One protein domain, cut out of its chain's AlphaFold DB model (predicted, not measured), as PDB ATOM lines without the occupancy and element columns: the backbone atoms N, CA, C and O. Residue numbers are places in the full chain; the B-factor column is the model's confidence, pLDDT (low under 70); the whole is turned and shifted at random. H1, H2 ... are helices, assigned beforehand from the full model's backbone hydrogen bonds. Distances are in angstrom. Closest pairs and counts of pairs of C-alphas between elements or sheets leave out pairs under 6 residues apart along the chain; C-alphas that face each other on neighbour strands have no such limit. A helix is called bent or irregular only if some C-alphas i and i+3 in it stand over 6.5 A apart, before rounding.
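What this domain is: This is residues 34 to 132 of the 133 residues of an uncharacterized protein of Betaproteobacteria bacterium (UniProt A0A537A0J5). A compact cluster of helices is built around H2 and H6, which run the same way; H1 packs on H6 and runs back against it, the short H3 and H4 hairpin packs on H6 through H3, and H5 crosses H2 nearly at right angles. H7, the longest helix, turns a corner after H6 and folds back past H2, its last residues lying near one end of the domain's longest span. The printed part has 99 residues with seven named helices, H1 to H7 in order, and no named strand; the class is all helix. It is compact, with a radius of gyration of the C-alphas of 12.4 A, and spans 39 by 29 by 25 A.

Where its parts are: H1 is residues 34 to 42, 11.7 A long, beginning at C-alpha 34 at (301.314, 240.828, 470.126). H2, residues 47 to 59, is 18.2 A long. H3, residues 63 to 72, and H4, residues 75 to 80, are 11.1 A and 10.0 A long and irregular: C-alphas 67 and 70 are 8.6 A apart, C-alphas 76 and 79 are 7.3 A apart. H5, residues 90 to 95, measures 8.7 A. H6, residues 98 to 111, measures 19.8 A and begins at C-alpha 98 at (294.021, 233.366, 463.266). H7, residues 113 to 130, measures 26.6 A and ends at C-alpha 130 at (288.729, 229.331, 485.716).

How they stand to each other: H6 is the hub, touching four helices. H1 touches it at a shallow tilt of 34 degrees, only just short of steep, opposite ways; their closest C-alphas, of Ser 35 and Ser 102, are 4.5 A apart. H3 touches H6 through Gly 70 and Gln 100, the closest C-alphas at 4.3 A. H2, with residue 57 alone, only just touches H6, with 3 pairs of C-alphas within 8 A. H6 and H7 touch only at the corner, closest at the C-alphas of Glu 109 and Ile 116, 6.4 A apart. H2 and H5 touch about perpendicular, at 84 degrees, with the C-alphas of Ala 51 and Ala 93 closest at 4.9 A. H3 and H4 form a hairpin; the C-alphas of Lys 67 and Ala 75 are closest, at 4.3 A. H1 and H7 are apart. Every O i to N i+4 pair is within hydrogen-bond range in H1, H2, H5 and H6; in H7 it is 13 of 14, in H3 2 of 6 beside 4 of 7 O i to N i+3 pairs, and in H4 0 of 2 beside 2 of 3.

The domain as a whole: The two C-alphas farthest apart, of Leu 64 and Arg 132, are 39.3 A from each other. The printed part has no cut, and no link is long. The mean pLDDT of the printed part is 83.5; residue 123 and residues 126 to 132 are under 70.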
ATOM      1  N   LEU A  34     302.355 241.343 469.247       76.69
ATOM      2  CA  LEU A  34     301.314 240.828 470.126       76.69
ATOM      3  C   LEU A  34     300.170 240.232 469.298       76.69
ATOM      4  O   LEU A  34     299.595 239.217 469.678       76.69
ATOM      5  N   SER A  35     299.903 240.818 468.131       78.75
ATOM      6  CA  SER A  35     299.000 240.291 467.114       78.75
ATOM      7  C   SER A  35     299.348 238.873 466.655       78.75
ATOM      8  O   SER A  35     298.458 238.026 466.598       78.75
ATOM      9  N   ALA A  36     300.613 238.564 466.356       80.62
ATOM     10  CA  ALA A  36     301.036 237.212 465.990       80.62
ATOM     11  C   ALA A  36     301.000 236.252 467.188       80.62
ATOM     12  O   ALA A  36     300.577 235.103 467.041       80.62
ATOM     13  N   ALA A  37     301.397 236.709 468.377       82.25
ATOM     14  CA  ALA A  37     301.322 235.902 469.594       82.25
ATOM     15  C   ALA A  37     299.866 235.536 469.939       82.25
ATOM     16  O   ALA A  37     299.568 234.367 470.184       82.25
ATOM     17  N   MET A  38     298.954 236.509 469.875       81.31
ATOM     18  CA  MET A  38     297.516 236.322 470.078       81.31
ATOM     19  C   MET A  38     296.894 235.424 469.018       81.31
ATOM     20  O   MET A  38     296.131 234.527 469.354       81.31
ATOM     21  N   ALA A  39     297.246 235.605 467.746       84.94
ATOM     22  CA  ALA A  39     296.748 234.754 466.670       84.94
ATOM     23  C   ALA A  39     297.145 233.279 466.861       84.94
ATOM     24  O   ALA A  39     296.332 232.380 466.637       84.94
ATOM     25  N   ARG A  40     298.376 233.021 467.325       84.00
ATOM     26  CA  ARG A  40     298.876 231.665 467.613       84.00
ATOM     27  C   ARG A  40     298.207 231.035 468.836       84.00
ATOM     28  O   ARG A  40     297.973 229.829 468.847       84.00
ATOM     29  N   THR A  41     297.921 231.819 469.875       83.44
ATOM     30  CA  THR A  41     297.260 231.319 471.093       83.44
ATOM     31  C   THR A  41     295.748 231.217 470.944       83.44
ATOM     32  O   THR A  41     295.150 230.355 471.583       83.44
ATOM     33  N   PHE A  42     295.134 231.997 470.049       83.25
ATOM     34  CA  PHE A  42     293.696 231.965 469.778       83.25
ATOM     35  C   PHE A  42     293.203 230.559 469.431       83.25
ATOM     36  O   PHE A  42     292.217 230.088 469.995       83.25
ATOM     37  N   GLY A  43     293.956 229.841 468.590       81.12
ATOM     38  CA  GLY A  43     293.681 228.448 468.234       81.12
ATOM     39  C   GLY A  43     293.662 227.481 469.429       81.12
ATOM     40  O   GLY A  43     292.996 226.452 469.381       81.12
ATOM     41  N   LYS A  44     294.335 227.821 470.529       85.19
ATOM     42  CA  LYS A  44     294.426 226.993 471.742       85.19
ATOM     43  C   LYS A  44     293.332 227.310 472.763       85.19
ATOM     44  O   LYS A  44     293.175 226.575 473.732       85.19
ATOM     45  N   PHE A  45     292.600 228.410 472.583       83.44
ATOM     46  CA  PHE A  45     291.518 228.781 473.485       83.44
ATOM     47  C   PHE A  45     290.252 227.979 473.212       83.44
ATOM     48  O   PHE A  45     289.876 227.760 472.060       83.44
ATOM     49  N   ASP A  46     289.580 227.624 474.305       88.00
ATOM     50  CA  ASP A  46     288.210 227.127 474.314       88.00
ATOM     51  C   ASP A  46     287.264 228.116 473.617       88.00
ATOM     52  O   ASP A  46     287.469 229.338 473.661       88.00
ATOM     53  N   ILE A  47     286.205 227.600 472.995       88.94
ATOM     54  CA  ILE A  47     285.324 228.396 472.136       88.94
ATOM     55  C   ILE A  47     284.651 229.548 472.893       88.94
ATOM     56  O   ILE A  47     284.536 230.662 472.376       88.94
ATOM     57  N   ALA A  48     284.309 229.324 474.164       87.75
ATOM     58  CA  ALA A  48     283.735 230.350 475.025       87.75
ATOM     59  C   ALA A  48     284.732 231.482 475.324       87.75
ATOM     60  O   ALA A  48     284.351 232.653 475.407       87.75
ATOM     61  N   LEU A  49     286.020 231.155 475.467       86.88
ATOM     62  CA  LEU A  49     287.066 232.148 475.699       86.88
ATOM     63  C   LEU A  49     287.373 232.934 474.420       86.88
ATOM     64  O   LEU A  49     287.541 234.151 474.493       86.88
ATOM     65  N   ARG A  50     287.369 232.271 473.255       90.31
ATOM     66  CA  ARG A  50     287.487 232.933 471.947       90.31
ATOM     67  C   ARG A  50     286.380 233.961 471.735       90.31
ATOM     68  O   ARG A  50     286.678 235.102 471.395       90.31
ATOM     69  N   ALA A  51     285.128 233.588 471.999       90.94
ATOM     70  CA  ALA A  51     283.983 234.484 471.861       90.94
ATOM     71  C   ALA A  51     284.095 235.713 472.775       90.94
ATOM     72  O   ALA A  51     283.938 236.842 472.319       90.94
ATOM     73  N   ARG A  52     284.451 235.517 474.050       87.81
ATOM     74  CA  ARG A  52     284.645 236.628 475.001       87.81
ATOM     75  C   ARG A  52     285.805 237.542 474.615       87.81
ATOM     76  O   ARG A  52     285.699 238.760 474.734       87.81
ATOM     77  N   LEU A  53     286.916 236.960 474.165       87.50
ATOM     78  CA  LEU A  53     288.075 237.711 473.692       87.50
ATOM     79  C   LEU A  53     287.701 238.589 472.496       87.50
ATOM     80  O   LEU A  53     287.965 239.791 472.514       87.50
ATOM     81  N   LEU A  54     287.052 237.994 471.493       90.00
ATOM     82  CA  LEU A  54     286.565 238.715 470.322       90.00
ATOM     83  C   LEU A  54     285.573 239.801 470.722       90.00
ATOM     84  O   LEU A  54     285.741 240.936 470.301       90.00
ATOM     85  N   GLY A  55     284.604 239.506 471.586       90.12
ATOM     86  CA  GLY A  55     283.608 240.484 472.021       90.12
ATOM     87  C   GLY A  55     284.214 241.751 472.620       90.12
ATOM     88  O   GLY A  55     283.764 242.858 472.331       90.12
ATOM     89  N   ARG A  56     285.291 241.607 473.398       87.69
ATOM     90  CA  ARG A  56     286.005 242.745 473.994       87.69
ATOM     91  C   ARG A  56     286.902 243.478 473.011       87.69
ATOM     92  O   ARG A  56     286.979 244.701 473.067       87.69
ATOM     93  N   LEU A  57     287.575 242.750 472.120       88.25
ATOM     94  CA  LEU A  57     288.344 243.370 471.043       88.25
ATOM     95  C   LEU A  57     287.418 244.187 470.145       88.25
ATOM     96  O   LEU A  57     287.665 245.364 469.927       88.25
ATOM     97  N   LEU A  58     286.311 243.603 469.698       90.06
ATOM     98  CA  LEU A  58     285.355 244.262 468.816       90.06
ATOM     99  C   LEU A  58     284.663 245.453 469.494       90.06
ATOM    100  O   LEU A  58     284.439 246.455 468.827       90.06
ATOM    101  N   ALA A  59     284.407 245.404 470.806       88.06
ATOM    102  CA  ALA A  59     283.911 246.556 471.571       88.06
ATOM    103  C   ALA A  59     284.892 247.745 471.587       88.06
ATOM    104  O   ALA A  59     284.479 248.893 471.731       88.06
ATOM    105  N   SER A  60     286.196 247.487 471.431       84.69
ATOM    106  CA  SER A  60     287.213 248.541 471.312       84.69
ATOM    107  C   SER A  60     287.391 249.081 469.891       84.69
ATOM    108  O   SER A  60     288.111 250.060 469.689       84.69
ATOM    109  N   VAL A  61     286.744 248.458 468.904       87.06
ATOM    110  CA  VAL A  61     286.862 248.815 467.492       87.06
ATOM    111  C   VAL A  61     285.662 249.644 467.056       87.06
ATOM    112  O   VAL A  61     284.506 249.265 467.223       87.06
ATOM    113  N   GLY A  62     285.947 250.796 466.451       87.56
ATOM    114  CA  GLY A  62     284.912 251.684 465.937       87.56
ATOM    115  C   GLY A  62     284.089 251.053 464.801       87.56
ATOM    116  O   GLY A  62     284.582 250.196 464.065       87.56
ATOM    117  N   PRO A  63     282.850 251.526 464.579       89.06
ATOM    118  CA  PRO A  63     281.929 250.954 463.591       89.06
ATOM    119  C   PRO A  63     282.457 250.987 462.150       89.06
ATOM    120  O   PRO A  63     282.095 250.131 461.350       89.06
ATOM    121  N   LEU A  64     283.318 251.949 461.802       89.19
ATOM    122  CA  LEU A  64     283.957 251.997 460.484       89.19
ATOM    123  C   LEU A  64     284.994 250.882 460.320       89.19
ATOM    124  O   LEU A  64     284.995 250.185 459.311       89.19
ATOM    125  N   ALA A  65     285.823 250.664 461.339       87.94
ATOM    126  CA  ALA A  65     286.853 249.637 461.312       87.94
ATOM    127  C   ALA A  65     286.260 248.221 461.335       87.94
ATOM    128  O   ALA A  65     286.741 247.357 460.609       87.94
ATOM    129  N   LEU A  66     285.154 247.991 462.051       90.50
ATOM    130  CA  LEU A  66     284.449 246.700 462.030       90.50
ATOM    131  C   LEU A  66     283.984 246.269 460.629       90.50
ATOM    132  O   LEU A  66     283.834 245.073 460.386       90.50
ATOM    133  N   LYS A  67     283.754 247.214 459.708       90.88
ATOM    134  CA  LYS A  67     283.367 246.900 458.323       90.88
ATOM    135  C   LYS A  67     284.523 246.399 457.463       90.88
ATOM    136  O   LYS A  67     284.264 245.726 456.474       90.88
ATOM    137  N   VAL A  68     285.761 246.751 457.806       89.19
ATOM    138  CA  VAL A  68     286.937 246.512 456.951       89.19
ATOM    139  C   VAL A  68     287.913 245.509 457.557       89.19
ATOM    140  O   VAL A  68     288.455 244.678 456.834       89.19
ATOM    141  N   VAL A  69     288.089 245.531 458.880       88.25
ATOM    142  CA  VAL A  69     289.032 244.666 459.595       88.25
ATOM    143  C   VAL A  69     288.655 243.198 459.408       88.25
ATOM    144  O   VAL A  69     287.491 242.815 459.551       88.25
ATOM    145  N   GLY A  70     289.652 242.364 459.111       83.12
ATOM    146  CA  GLY A  70     289.462 240.925 458.936       83.12
ATOM    147  C   GLY A  70     288.688 240.579 457.665       83.12
ATOM    148  O   GLY A  70     287.994 239.560 457.637       83.12
ATOM    149  N   GLY A  71     288.731 241.449 456.650       85.06
ATOM    150  CA  GLY A  71     287.967 241.299 455.409       85.06
ATOM    151  C   GLY A  71     286.459 241.517 455.580       85.06
ATOM    152  O   GLY A  71     285.670 240.971 454.816       85.06
ATOM    153  N   GLY A  72     286.041 242.259 456.612       88.00
ATOM    154  CA  GLY A  72     284.631 242.579 456.861       88.00
ATOM    155  C   GLY A  72     283.820 241.476 457.545       88.00
ATOM    156  O   GLY A  72     282.613 241.630 457.736       88.00
ATOM    157  N   VAL A  73     284.458 240.398 458.008       91.38
ATOM    158  CA  VAL A  73     283.787 239.318 458.762       91.38
ATOM    159  C   VAL A  73     283.126 239.821 460.054       91.38
ATOM    160  O   VAL A  73     282.136 239.254 460.519       91.38
ATOM    161  N   PHE A  74     283.606 240.938 460.600       90.94
ATOM    162  CA  PHE A  74     283.044 241.563 461.796       90.94
ATOM    163  C   PHE A  74     281.954 242.612 461.512       90.94
ATOM    164  O   PHE A  74     281.389 243.168 462.458       90.94
ATOM    165  N   ALA A  75     281.588 242.853 460.246       91.75
ATOM    166  CA  ALA A  75     280.654 243.917 459.859       91.75
ATOM    167  C   ALA A  75     279.260 243.771 460.494       91.75
ATOM    168  O   ALA A  75     278.576 244.762 460.758       91.75
ATOM    169  N   LYS A  76     278.837 242.546 460.819       93.19
ATOM    170  CA  LYS A  76     277.561 242.313 461.510       93.19
ATOM    171  C   LYS A  76     277.492 242.909 462.918       93.19
ATOM    172  O   LYS A  76     276.402 243.187 463.408       93.19
ATOM    173  N   TYR A  77     278.638 243.148 463.554       92.00
ATOM    174  CA  TYR A  77     278.712 243.723 464.897       92.00
ATOM    175  C   TYR A  77     278.737 245.255 464.896       92.00
ATOM    176  O   TYR A  77     278.789 245.863 465.960       92.00
ATOM    177  N   VAL A  78     278.641 245.912 463.732       90.62
ATOM    178  CA  VAL A  78     278.671 247.383 463.614       90.62
ATOM    179  C   VAL A  78     277.597 248.063 464.465       90.62
ATOM    180  O   VAL A  78     277.858 249.107 465.061       90.62
ATOM    181  N   ARG A  79     276.407 247.459 464.586       89.06
ATOM    182  CA  ARG A  79     275.327 247.986 465.443       89.06
ATOM    183  C   ARG A  79     275.665 247.939 466.939       89.06
ATOM    184  O   ARG A  79     275.047 248.652 467.718       89.06
ATOM    185  N   LEU A  80     276.651 247.129 467.320       87.94
ATOM    186  CA  LEU A  80     277.097 246.890 468.694       87.94
ATOM    187  C   LEU A  80     278.448 247.562 468.998       87.94
ATOM    188  O   LEU A  80     278.951 247.444 470.107       87.94
ATOM    189  N   ALA A  81     279.026 248.315 468.056       79.31
ATOM    190  CA  ALA A  81     280.357 248.932 468.164       79.31
ATOM    191  C   ALA A  81     280.524 249.953 469.310       79.31
ATOM    192  O   ALA A  81     281.619 250.453 469.543       79.31
ATOM    193  N   ARG A  82     279.431 250.328 469.983       76.31
ATOM    194  CA  ARG A  82     279.420 251.237 471.144       76.31
ATOM    195  C   ARG A  82     278.996 250.542 472.437       76.31
ATOM    196  O   ARG A  82     278.886 251.192 473.473       76.31
ATOM    197  N   SER A  83     278.732 249.241 472.376       81.75
ATOM    198  CA  SER A  83     278.422 248.437 473.548       81.75
ATOM    199  C   SER A  83     279.714 248.138 474.315       81.75
ATOM    200  O   SER A  83     280.742 247.875 473.693       81.75
ATOM    201  N   PRO A  84     279.684 248.140 475.661       75.00
ATOM    202  CA  PRO A  84     280.863 247.830 476.475       75.00
ATOM    203  C   PRO A  84     281.359 246.390 476.270       75.00
ATOM    204  O   PRO A  84     282.524 246.085 476.521       75.00
ATOM    205  N   GLU A  85     280.478 245.507 475.801       80.69
ATOM    206  CA  GLU A  85     280.784 244.139 475.414       80.69
ATOM    207  C   GLU A  85     279.915 243.756 474.214       80.69
ATOM    208  O   GLU A  85     278.707 244.002 474.209       80.69
ATOM    209  N   ILE A  86     280.534 243.169 473.187       88.25
ATOM    210  CA  ILE A  86     279.822 242.660 472.016       88.25
ATOM    211  C   ILE A  86     279.593 241.157 472.207       88.25
ATOM    212  O   ILE A  86     280.571 240.408 472.279       88.25
ATOM    213  N   PRO A  87     278.338 240.680 472.275       88.81
ATOM    214  CA  PRO A  87     278.055 239.252 472.316       88.81
ATOM    215  C   PRO A  87     278.416 238.610 470.970       88.81
ATOM    216  O   PRO A  87     277.690 238.713 469.982       88.81
ATOM    217  N   VAL A  88     279.569 237.945 470.930       90.44
ATOM    218  CA  VAL A  88     280.015 237.135 469.791       90.44
ATOM    219  C   VAL A  88     279.458 235.726 469.959       90.44
ATOM    220  O   VAL A  88     279.636 235.112 471.011       90.44
ATOM    221  N   SER A  89     278.775 235.208 468.936       91.94
ATOM    222  CA  SER A  89     278.255 233.839 468.978       91.94
ATOM    223  C   SER A  89     279.405 232.827 468.950       91.94
ATOM    224  O   SER A  89     280.479 233.095 468.403       91.94
ATOM    225  N   PHE A  90     279.195 231.636 469.514       91.25
ATOM    226  CA  PHE A  90     280.210 230.579 469.463       91.25
ATOM    227  C   PHE A  90     280.502 230.125 468.034       91.25
ATOM    228  O   PHE A  90     281.647 229.831 467.710       91.25
ATOM    229  N   GLU A  91     279.498 230.144 467.162       90.69
ATOM    230  CA  GLU A  91     279.662 229.827 465.745       90.69
ATOM    231  C   GLU A  91     280.617 230.819 465.058       90.69
ATOM    232  O   GLU A  91     281.493 230.445 464.279       90.69
ATOM    233  N   ASP A  92     280.521 232.097 465.419       90.31
ATOM    234  CA  ASP A  92     281.392 233.145 464.887       90.31
ATOM    235  C   ASP A  92     282.803 233.060 465.437       90.31
ATOM    236  O   ASP A  92     283.777 233.196 464.694       90.31
ATOM    237  N   ALA A  93     282.924 232.759 466.727       90.44
ATOM    238  CA  ALA A  93     284.211 232.498 467.350       90.44
ATOM    239  C   ALA A  93     284.910 231.260 466.760       90.44
ATOM    240  O   ALA A  93     286.142 231.205 466.757       90.44
ATOM    241  N   ALA A  94     284.147 230.286 466.252       89.69
ATOM    242  CA  ALA A  94     284.677 229.078 465.623       89.69
ATOM    243  C   ALA A  94     285.157 229.355 464.196       89.69
ATOM    244  O   ALA A  94     286.221 228.877 463.806       89.69
ATOM    245  N   ARG A  95     284.395 230.155 463.440       90.69
ATOM    246  CA  ARG A  95     284.727 230.557 462.063       90.69
ATOM    247  C   ARG A  95     285.847 231.586 461.967       90.69
ATOM    248  O   ARG A  95     286.456 231.722 460.910       90.69
ATOM    249  N   THR A  96     286.107 232.326 463.042       90.94
ATOM    250  CA  THR A  96     287.151 233.352 463.039       90.94
ATOM    251  C   THR A  96     288.531 232.710 462.911       90.94
ATOM    252  O   THR A  96     288.929 231.865 463.716       90.94
ATOM    253  N   THR A  97     289.289 233.146 461.910       89.81
ATOM    254  CA  THR A  97     290.634 232.635 461.625       89.81
ATOM    255  C   THR A  97     291.707 233.376 462.423       89.81
ATOM    256  O   THR A  97     291.543 234.531 462.819       89.81
ATOM    257  N   SER A  98     292.862 232.737 462.618       86.44
ATOM    258  CA  SER A  98     294.021 233.366 463.266       86.44
ATOM    259  C   SER A  98     294.498 234.624 462.527       86.44
ATOM    260  O   SER A  98     294.904 235.587 463.175       86.44
ATOM    261  N   GLY A  99     294.390 234.657 461.193       87.88
ATOM    262  CA  GLY A  99     294.696 235.836 460.376       87.88
ATOM    263  C   GLY A  99     293.794 237.027 460.704       87.88
ATOM    264  O   GLY A  99     294.294 238.118 460.970       87.88
ATOM    265  N   GLN A 100     292.481 236.799 460.802       90.94
ATOM    266  CA  GLN A 100     291.508 237.833 461.184       90.94
ATOM    267  C   GLN A 100     291.745 238.353 462.604       90.94
ATOM    268  O   GLN A 100     291.650 239.555 462.846       90.94
ATOM    269  N   VAL A 101     292.104 237.468 463.541       89.88
ATOM    270  CA  VAL A 101     292.481 237.872 464.907       89.88
ATOM    271  C   VAL A 101     293.758 238.705 464.897       89.88
ATOM    272  O   VAL A 101     293.828 239.715 465.592       89.88
ATOM    273  N   SER A 102     294.760 238.316 464.107       89.25
ATOM    274  CA  SER A 102     296.008 239.073 463.986       89.25
ATOM    275  C   SER A 102     295.752 240.487 463.469       89.25
ATOM    276  O   SER A 102     296.245 241.456 464.046       89.25
ATOM    277  N   GLU A 103     294.929 240.618 462.429       90.12
ATOM    278  CA  GLU A 103     294.563 241.909 461.850       90.12
ATOM    279  C   GLU A 103     293.779 242.781 462.837       90.12
ATOM    280  O   GLU A 103     294.103 243.957 463.010       90.12
ATOM    281  N   LEU A 104     292.815 242.187 463.548       90.25
ATOM    282  CA  LEU A 104     292.033 242.854 464.585       90.25
ATOM    283  C   LEU A 104     292.915 243.372 465.724       90.25
ATOM    284  O   LEU A 104     292.821 244.537 466.106       90.25
ATOM    285  N   VAL A 105     293.802 242.529 466.252       88.94
ATOM    286  CA  VAL A 105     294.712 242.914 467.339       88.94
ATOM    287  C   VAL A 105     295.701 243.976 466.864       88.94
ATOM    288  O   VAL A 105     295.953 244.927 467.599       88.94
ATOM    289  N   ARG A 106     296.209 243.870 465.629       88.44
ATOM    290  CA  ARG A 106     297.087 244.887 465.033       88.44
ATOM    291  C   ARG A 106     296.379 246.238 464.921       88.44
ATOM    292  O   ARG A 106     296.968 247.252 465.280       88.44
ATOM    293  N   TYR A 107     295.122 246.250 464.477       89.19
ATOM    294  CA  TYR A 107     294.326 247.475 464.408       89.19
ATOM    295  C   TYR A 107     294.144 248.110 465.795       89.19
ATOM    296  O   TYR A 107     294.337 249.317 465.951       89.19
ATOM    297  N   VAL A 108     293.809 247.314 466.818       86.88
ATOM    298  CA  VAL A 108     293.631 247.816 468.192       86.88
ATOM    299  C   VAL A 108     294.953 248.329 468.771       86.88
ATOM    300  O   VAL A 108     294.962 249.387 469.396       86.88
ATOM    301  N   GLU A 109     296.069 247.638 468.526       85.00
ATOM    302  CA  GLU A 109     297.405 248.076 468.953       85.00
ATOM    303  C   GLU A 109     297.780 249.433 468.337       85.00
ATOM    304  O   GLU A 109     298.278 250.306 469.045       85.00
ATOM    305  N   GLN A 110     297.490 249.629 467.046       84.69
ATOM    306  CA  GLN A 110     297.739 250.890 466.338       84.69
ATOM    307  C   GLN A 110     296.796 252.015 466.781       84.69
ATOM    308  O   GLN A 110     297.215 253.164 466.889       84.69
ATOM    309  N   SER A 111     295.527 251.694 467.044       83.00
ATOM    310  CA  SER A 111     294.501 252.694 467.362       83.00
ATOM    311  C   SER A 111     294.567 253.156 468.816       83.00
ATOM    312  O   SER A 111     294.340 254.329 469.109       83.00
ATOM    313  N   ASN A 112     294.822 252.235 469.750       77.69
ATOM    314  CA  ASN A 112     294.904 252.549 471.170       77.69
ATOM    315  C   ASN A 112     295.720 251.488 471.939       77.69
ATOM    316  O   ASN A 112     295.152 250.515 472.452       77.69
ATOM    317  N   PRO A 113     297.038 251.694 472.118       74.88
ATOM    318  CA  PRO A 113     297.900 250.711 472.771       74.88
ATOM    319  C   PRO A 113     297.517 250.454 474.239       74.88
ATOM    320  O   PRO A 113     297.690 249.347 474.734       74.88
ATOM    321  N   LYS A 114     296.898 251.422 474.933       78.38
ATOM    322  CA  LYS A 114     296.474 251.256 476.338       78.38
ATOM    323  C   LYS A 114     295.311 250.268 476.501       78.38
ATOM    324  O   LYS A 114     295.102 249.738 477.595       78.38
ATOM    325  N   LEU A 115     294.515 250.035 475.450       74.19
ATOM    326  CA  LEU A 115     293.397 249.081 475.499       74.19
ATOM    327  C   LEU A 115     293.880 247.635 475.481       74.19
ATOM    328  O   LEU A 115     293.280 246.788 476.142       74.19
ATOM    329  N   ILE A 116     294.989 247.374 474.795       74.00
ATOM    330  CA  ILE A 116     295.638 246.068 474.765       74.00
ATOM    331  C   ILE A 116     296.062 245.630 476.174       74.00
ATOM    332  O   ILE A 116     295.730 244.518 476.590       74.00
ATOM    333  N   ASP A 117     296.716 246.508 476.938       75.81
ATOM    334  CA  ASP A 117     297.183 246.189 478.295       75.81
ATOM    335  C   ASP A 117     296.018 245.880 479.243       75.81
ATOM    336  O   ASP A 117     296.051 244.929 480.036       75.81
ATOM    337  N   ARG A 118     294.932 246.656 479.126       77.62
ATOM    338  CA  ARG A 118     293.692 246.435 479.886       77.62
ATOM    339  C   ARG A 118     293.032 245.116 479.503       77.62
ATOM    340  O   ARG A 118     292.590 244.383 480.389       77.62
ATOM    341  N   LEU A 119     292.987 244.797 478.212       74.31
ATOM    342  CA  LEU A 119     292.410 243.560 477.704       74.31
ATOM    343  C   LEU A 119     293.201 242.341 478.192       74.31
ATOM    344  O   LEU A 119     292.606 241.413 478.738       74.31
ATOM    345  N   LEU A 120     294.529 242.371 478.067       73.19
ATOM    346  CA  LEU A 120     295.438 241.338 478.564       73.19
ATOM    347  C   LEU A 120     295.266 241.102 480.064       73.19
ATOM    348  O   LEU A 120     295.062 239.969 480.502       73.19
ATOM    349  N   THR A 121     295.262 242.180 480.847       78.38
ATOM    350  CA  THR A 121     295.038 242.114 482.296       78.38
ATOM    351  C   THR A 121     293.675 241.501 482.620       78.38
ATOM    352  O   THR A 121     293.553 240.662 483.518       78.38
ATOM    353  N   ALA A 122     292.633 241.885 481.882       73.00
ATOM    354  CA  ALA A 122     291.288 241.372 482.096       73.00
ATOM    355  C   ALA A 122     291.153 239.892 481.693       73.00
ATOM    356  O   ALA A 122     290.456 239.143 482.381       73.00
ATOM    357  N   LEU A 123     291.834 239.451 480.634       68.25
ATOM    358  CA  LEU A 123     291.886 238.046 480.219       68.25
ATOM    359  C   LEU A 123     292.638 237.185 481.230       68.25
ATOM    360  O   LEU A 123     292.122 236.144 481.624       68.25
ATOM    361  N   LEU A 124     293.801 237.642 481.708       71.25
ATOM    362  CA  LEU A 124     294.588 236.940 482.727       71.25
ATOM    363  C   LEU A 124     293.804 236.743 484.031       71.25
ATOM    364  O   LEU A 124     293.932 235.711 484.691       71.25
ATOM    365  N   ARG A 125     292.951 237.703 484.407       72.06
ATOM    366  CA  ARG A 125     292.042 237.536 485.553       72.06
ATOM    367  C   ARG A 125     290.991 236.455 485.310       72.06
ATOM    368  O   ARG A 125     290.676 235.706 486.230       72.06
ATOM    369  N   ILE A 126     290.441 236.374 484.100       68.25
ATOM    370  CA  ILE A 126     289.398 235.398 483.755       68.25
ATOM    371  C   ILE A 126     289.977 233.988 483.689       68.25
ATOM    372  O   ILE A 126     289.391 233.064 484.251       68.25
ATOM    373  N   THR A 127     291.140 233.823 483.056       64.69
ATOM    374  CA  THR A 127     291.817 232.524 482.985       64.69
ATOM    375  C   THR A 127     292.239 232.041 484.371       64.69
ATOM    376  O   THR A 127     292.009 230.878 484.688       64.69
ATOM    377  N   ARG A 128     292.732 232.930 485.250       63.56
ATOM    378  CA  ARG A 128     293.012 232.578 486.658       63.56
ATOM    379  C   ARG A 128     291.768 232.171 487.444       63.56
ATOM    380  O   ARG A 128     291.859 231.264 488.264       63.56
ATOM    381  N   ARG A 129     290.618 232.822 487.231       61.81
ATOM    382  CA  ARG A 129     289.371 232.435 487.919       61.81
ATOM    383  C   ARG A 129     288.879 231.054 487.486       61.81
ATOM    384  O   ARG A 129     288.374 230.332 488.330       61.81
ATOM    385  N   ARG A 130     289.076 230.673 486.220       57.22
ATOM    386  CA  ARG A 130     288.729 229.331 485.716       57.22
ATOM    387  C   ARG A 130     289.656 228.216 486.220       57.22
ATOM    388  O   ARG A 130     289.247 227.074 486.165       57.22
ATOM    389  N   GLN A 131     290.879 228.525 486.664       55.88
ATOM    390  CA  GLN A 131     291.822 227.533 487.215       55.88
ATOM    391  C   GLN A 131     291.628 227.258 488.714       55.88
ATOM    392  O   GLN A 131     292.261 226.357 489.251       55.88
ATOM    393  N   ARG A 132     290.815 228.065 489.408       53.47
ATOM    394  CA  ARG A 132     290.513 227.903 490.842       53.47
ATOM    395  C   ARG A 132     289.159 227.234 491.114       53.47
ATOM    396  O   ARG A 132     288.796 227.106 492.279       53.47
TER     397      ARG A 132